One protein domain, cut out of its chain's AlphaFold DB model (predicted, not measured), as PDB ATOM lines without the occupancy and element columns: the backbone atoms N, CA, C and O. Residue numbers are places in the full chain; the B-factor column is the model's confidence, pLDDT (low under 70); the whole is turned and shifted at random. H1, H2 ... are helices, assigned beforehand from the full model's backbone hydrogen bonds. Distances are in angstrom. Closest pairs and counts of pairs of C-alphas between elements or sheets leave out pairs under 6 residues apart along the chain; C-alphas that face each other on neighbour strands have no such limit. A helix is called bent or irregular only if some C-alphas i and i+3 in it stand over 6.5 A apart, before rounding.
ATOM      1  N   ARG A  41     216.953 256.705 226.347       67.44
ATOM      2  CA  ARG A  41     218.099 257.513 225.891       67.44
ATOM      3  C   ARG A  41     219.153 257.697 226.990       67.44
ATOM      4  O   ARG A  41     220.342 257.701 226.680       67.44
ATOM      5  N   ARG A  42     218.739 257.861 228.252       78.62
ATOM      6  CA  ARG A  42     219.657 258.002 229.395       78.62
ATOM      7  C   ARG A  42     220.414 256.702 229.663       78.62
ATOM      8  O   ARG A  42     221.636 256.727 229.725       78.62
ATOM      9  N   GLU A  43     219.701 255.582 229.713       79.31
ATOM     10  CA  GLU A  43     220.278 254.243 229.883       79.31
ATOM     11  C   GLU A  43     221.267 253.896 228.762       79.31
ATOM     12  O   GLU A  43     222.329 253.334 229.013       79.31
ATOM     13  N   GLN A  44     220.966 254.278 227.517       78.19
ATOM     14  CA  GLN A  44     221.870 254.050 226.389       78.19
ATOM     15  C   GLN A  44     223.172 254.863 226.501       78.19
ATOM     16  O   GLN A  44     224.240 254.363 226.145       78.19
ATOM     17  N   LEU A  45     223.110 256.098 227.013       76.12
ATOM     18  CA  LEU A  45     224.300 256.910 227.285       76.12
ATOM     19  C   LEU A  45     225.111 256.354 228.461       76.12
ATOM     20  O   LEU A  45     226.331 256.277 228.362       76.12
ATOM     21  N   GLU A  46     224.440 255.936 229.536       86.69
ATOM     22  CA  GLU A  46     225.070 255.296 230.698       86.69
ATOM     23  C   GLU A  46     225.759 253.981 230.296       86.69
ATOM     24  O   GLU A  46     226.901 253.740 230.677       86.69
ATOM     25  N   SER A  47     225.122 253.172 229.446       89.38
ATOM     26  CA  SER A  47     225.695 251.940 228.890       89.38
ATOM     27  C   SER A  47     226.896 252.214 227.980       89.38
ATOM     28  O   SER A  47     227.936 251.572 228.111       89.38
ATOM     29  N   SER A  48     226.799 253.221 227.104       89.12
ATOM     30  CA  SER A  48     227.918 253.661 226.259       89.12
ATOM     31  C   SER A  48     229.111 254.134 227.096       89.12
ATOM     32  O   SER A  48     230.254 253.746 226.850       89.12
ATOM     33  N   GLN A  49     228.842 254.919 228.142       91.56
ATOM     34  CA  GLN A  49     229.856 255.362 229.090       91.56
ATOM     35  C   GLN A  49     230.481 254.178 229.837       91.56
ATOM     36  O   GLN A  49     231.704 254.104 229.937       91.56
ATOM     37  N   ALA A  50     229.669 253.237 230.323       92.44
ATOM     38  CA  ALA A  50     230.150 252.041 231.005       92.44
ATOM     39  C   ALA A  50     231.028 251.175 230.088       92.44
ATOM     40  O   ALA A  50     232.085 250.710 230.513       92.44
ATOM     41  N   ALA A  51     230.644 251.011 228.820       93.19
ATOM     42  CA  ALA A  51     231.432 250.286 227.829       93.19
ATOM     43  C   ALA A  51     232.788 250.960 227.572       93.19
ATOM     44  O   ALA A  51     233.814 250.280 227.517       93.19
ATOM     45  N   TRP A  52     232.812 252.292 227.474       94.25
ATOM     46  CA  TRP A  52     234.055 253.048 227.319       94.25
ATOM     47  C   TRP A  52     234.974 252.910 228.541       94.25
ATOM     48  O   TRP A  52     236.168 252.655 228.388       94.25
ATOM     49  N   LEU A  53     234.422 253.006 229.755       94.00
ATOM     50  CA  LEU A  53     235.181 252.825 230.997       94.00
ATOM     51  C   LEU A  53     235.755 251.409 231.116       94.00
ATOM     52  O   LEU A  53     236.916 251.251 231.485       94.00
ATOM     53  N   ALA A  54     234.982 250.388 230.747       92.81
ATOM     54  CA  ALA A  54     235.455 249.007 230.731       92.81
ATOM     55  C   ALA A  54     236.596 248.808 229.720       92.81
ATOM     56  O   ALA A  54     237.581 248.124 230.009       92.81
ATOM     57  N   GLN A  55     236.501 249.436 228.542       95.44
ATOM     58  CA  GLN A  55     237.577 249.410 227.555       95.44
ATOM     59  C   GLN A  55     238.847 250.070 228.105       95.44
ATOM     60  O   GLN A  55     239.923 249.477 228.001       95.44
ATOM     61  N   ALA A  56     238.725 251.245 228.724       93.19
ATOM     62  CA  ALA A  56     239.844 251.940 229.352       93.19
ATOM     63  C   ALA A  56     240.500 251.085 230.449       93.19
ATOM     64  O   ALA A  56     241.714 250.896 230.422       93.19
ATOM     65  N   GLU A  57     239.710 250.468 231.334       91.75
ATOM     66  CA  GLU A  57     240.228 249.571 232.375       91.75
ATOM     67  C   GLU A  57     240.970 248.365 231.772       91.75
ATOM     68  O   GLU A  57     242.057 248.003 232.227       91.75
ATOM     69  N   SER A  58     240.418 247.745 230.725       92.81
ATOM     70  CA  SER A  58     241.066 246.611 230.051       92.81
ATOM     71  C   SER A  58     242.392 247.002 229.387       92.81
ATOM     72  O   SER A  58     243.361 246.237 229.424       92.81
ATOM     73  N   TYR A  59     242.462 248.212 228.826       95.69
ATOM     74  CA  TYR A  59     243.676 248.750 228.231       95.69
ATOM     75  C   TYR A  59     244.728 249.020 229.304       95.69
ATOM     76  O   TYR A  59     245.847 248.527 229.189       95.69
ATOM     77  N   GLU A  60     244.358 249.711 230.382       93.50
ATOM     78  CA  GLU A  60     245.249 249.968 231.513       93.50
ATOM     79  C   GLU A  60     245.812 248.663 232.070       93.50
ATOM     80  O   GLU A  60     247.027 248.536 232.160       93.50
ATOM     81  N   ASN A  61     244.963 247.664 232.336       90.50
ATOM     82  CA  ASN A  61     245.374 246.368 232.881       90.50
ATOM     83  C   ASN A  61     246.342 245.600 231.960       90.50
ATOM     84  O   ASN A  61     247.210 244.879 232.451       90.50
ATOM     85  N   THR A  62     246.211 245.747 230.638       94.12
ATOM     86  CA  THR A  62     247.109 245.109 229.656       94.12
ATOM     87  C   THR A  62     248.379 245.923 229.380       94.12
ATOM     88  O   THR A  62     249.376 245.351 228.944       94.12
ATOM     89  N   HIS A  63     248.384 247.227 229.688       94.62
ATOM     90  CA  HIS A  63     249.475 248.171 229.403       94.62
ATOM     91  C   HIS A  63     250.133 248.734 230.678       94.62
ATOM     92  O   HIS A  63     250.642 249.853 230.681       94.62
ATOM     93  N   LEU A  64     250.169 247.963 231.772       89.44
ATOM     94  CA  LEU A  64     250.739 248.417 233.050       89.44
ATOM     95  C   LEU A  64     252.275 248.540 233.048       89.44
ATOM     96  O   LEU A  64     252.833 249.258 233.880       89.44
ATOM     97  N   GLY A  65     252.983 247.867 232.136       92.38
ATOM     98  CA  GLY A  65     254.450 247.864 232.117       92.38
ATOM     99  C   GLY A  65     255.038 247.453 233.477       92.38
ATOM    100  O   GLY A  65     254.703 246.399 234.007       92.38
ATOM    101  N   GLY A  66     255.903 248.294 234.055       93.75
ATOM    102  CA  GLY A  66     256.469 248.105 235.403       93.75
ATOM    103  C   GLY A  66     255.632 248.689 236.550       93.75
ATOM    104  O   GLY A  66     256.095 248.724 237.691       93.75
ATOM    105  N   TYR A  67     254.429 249.185 236.265       94.44
ATOM    106  CA  TYR A  67     253.527 249.777 237.249       94.44
ATOM    107  C   TYR A  67     252.459 248.772 237.694       94.44
ATOM    108  O   TYR A  67     252.251 247.730 237.079       94.44
ATOM    109  N   ARG A  68     251.769 249.076 238.800       92.25
ATOM    110  CA  ARG A  68     250.616 248.293 239.261       92.25
ATOM    111  C   ARG A  68     249.499 249.203 239.743       92.25
ATOM    112  O   ARG A  68     249.764 250.256 240.324       92.25
ATOM    113  N   ARG A  69     248.256 248.749 239.584       91.31
ATOM    114  CA  ARG A  69     247.076 249.427 240.123       91.31
ATOM    115  C   ARG A  69     247.069 249.322 241.648       91.31
ATOM    116  O   ARG A  69     247.027 248.225 242.197       91.31
ATOM    117  N   ILE A  70     247.149 250.464 242.330       91.50
ATOM    118  CA  ILE A  70     247.117 250.546 243.803       91.50
ATOM    119  C   ILE A  70     245.718 250.873 244.348       91.50
ATOM    120  O   ILE A  70     245.411 250.522 245.483       91.50
ATOM    121  N   TYR A  71     244.878 251.527 243.540       90.50
ATOM    122  CA  TYR A  71     243.497 251.908 243.839       90.50
ATOM    123  C   TYR A  71     242.770 252.241 242.518       90.50
ATOM    124  O   TYR A  71     243.411 252.842 241.655       90.50
ATOM    125  N   PRO A  72     241.476 251.917 242.337       92.25
ATOM    126  CA  PRO A  72     240.683 250.941 243.087       92.25
ATOM    127  C   PRO A  72     241.176 249.517 242.790       92.25
ATOM    128  O   PRO A  72     241.384 249.141 241.635       92.25
ATOM    129  N   ALA A  73     241.382 248.707 243.819       88.88
ATOM    130  CA  ALA A  73     241.813 247.318 243.675       88.88
ATOM    131  C   ALA A  73     240.988 246.421 244.603       88.88
ATOM    132  O   ALA A  73     240.244 246.902 245.457       88.88
ATOM    133  N   CYS A  74     241.105 245.104 244.454       86.19
ATOM    134  CA  CYS A  74     240.467 244.197 245.400       86.19
ATOM    135  C   CYS A  74     240.970 244.485 246.832       86.19
ATOM    136  O   CYS A  74     242.172 244.594 247.078       86.19
ATOM    137  N   GLY A  75     240.045 244.669 247.779       89.50
ATOM    138  CA  GLY A  75     240.376 244.962 249.179       89.50
ATOM    139  C   GLY A  75     240.776 246.415 249.479       89.50
ATOM    140  O   GLY A  75     241.345 246.686 250.542       89.50
ATOM    141  N   THR A  76     240.495 247.367 248.581       92.50
ATOM    142  CA  THR A  76     240.690 248.802 248.856       92.50
ATOM    143  C   THR A  76     239.524 249.468 249.590       92.50
ATOM    144  O   THR A  76     239.607 250.658 249.881       92.50
ATOM    145  N   ASP A  77     238.491 248.714 249.975       91.38
ATOM    146  CA  ASP A  77     237.307 249.216 250.698       91.38
ATOM    147  C   ASP A  77     237.665 249.853 252.048       91.38
ATOM    148  O   ASP A  77     237.008 250.777 252.517       91.38
ATOM    149  N   LYS A  78     238.797 249.449 252.639       92.94
ATOM    150  CA  LYS A  78     239.383 250.092 253.827       92.94
ATOM    151  C   LYS A  78     239.644 251.593 253.658       92.94
ATOM    152  O   LYS A  78     239.779 252.294 254.657       92.94
ATOM    153  N   TYR A  79     239.746 252.078 252.420       91.44
ATOM    154  CA  TYR A  79     239.929 253.494 252.130       91.44
ATOM    155  C   TYR A  79     238.612 254.248 251.913       91.44
ATOM    156  O   TYR A  79     238.626 255.476 251.942       91.44
ATOM    157  N   GLU A  80     237.478 253.553 251.756       88.56
ATOM    158  CA  GLU A  80     236.149 254.151 251.549       88.56
ATOM    159  C   GLU A  80     235.800 255.232 252.593       88.56
ATOM    160  O   GLU A  80     235.318 256.300 252.199       88.56
ATOM    161  N   PRO A  81     236.092 255.061 253.904       89.38
ATOM    162  CA  PRO A  81     235.811 256.094 254.900       89.38
ATOM    163  C   PRO A  81     236.549 257.416 254.655       89.38
ATOM    164  O   PRO A  81     236.031 258.468 255.019       89.38
ATOM    165  N   PHE A  82     237.720 257.394 254.009       85.38
ATOM    166  CA  PHE A  82     238.495 258.606 253.719       85.38
ATOM    167  C   PHE A  82     237.948 259.391 252.525       85.38
ATOM    168  O   PHE A  82     238.294 260.555 252.365       85.38
ATOM    169  N   PHE A  83     237.073 258.799 251.704       81.50
ATOM    170  CA  PHE A  83     236.398 259.508 250.614       81.50
ATOM    171  C   PHE A  83     235.159 260.270 251.082       81.50
ATOM    172  O   PHE A  83     234.687 261.154 250.364       81.50
ATOM    173  N   LYS A  84     234.664 259.988 252.296       74.62
ATOM    174  CA  LYS A  84     233.481 260.613 252.904       74.62
ATOM    175  C   LYS A  84     233.794 262.017 253.419       74.62
ATOM    176  O   LYS A  84     233.602 262.347 254.582       74.62
TER     177      LYS A  84
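What this domain is: This is residues 41 to 84 of the 258 residues of an uncharacterized protein of Pelodiscus sinensis (UniProt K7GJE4). What is the shape? One long helix, H1, makes one arm of an open V, and a long link turns off from its far end to form the other arm, with the short helix H2 towards that arm's tip; the two helices are apart. What is it made of? The printed part has 44 residues, with two named helices, H1 then H2, and no named strand, and its class is all helix. How spread out is it? It is flat, spanning 36 by 32 by 12 A, and only just extended, close to loose, with a radius of gyration of the C-alphas of 14.0 A.

Where its parts are: Where does the longest helix run? H1, residues 41 to 62, goes from C-alpha 41 at (218.099, 257.513, 225.891) to C-alpha 62 at (247.109, 245.109, 229.656), 31.8 A. Where is the other helix? H2, residues 76 to 83, measures 11.7 A and ends with C-alpha 83 at (236.398, 259.508, 250.614). Is either irregular? H2 is irregular: C-alphas 78 and 81 are 7.1 A apart.

How they stand to each other: How do H1 and H2 stand to each other? They are apart, with no C-alpha of the one within 8 A of the other. Which residues stand free? Residues 41 to 59 of H1 do, as do residues 62 to 67 and residues 72 to 78, of which 76 to 78 belong to H2. What do the backbones show? In H1 every O i to N i+4 pair is within hydrogen-bond range; in H2 0 of 4 are, beside 4 of 5 O i to N i+3 pairs.

The domain as a whole: How large is it? The two C-alphas farthest apart, those of Arg 41 and Gly 66, are 40.6 A apart. Is the backbone continuous? The printed part has no cut, and H1 is joined to H2 by a long link of 13 residues, 63 to 75. Where is confidence low? The mean pLDDT of the printed part is 89.2, and residue 41 is the one residue under 70.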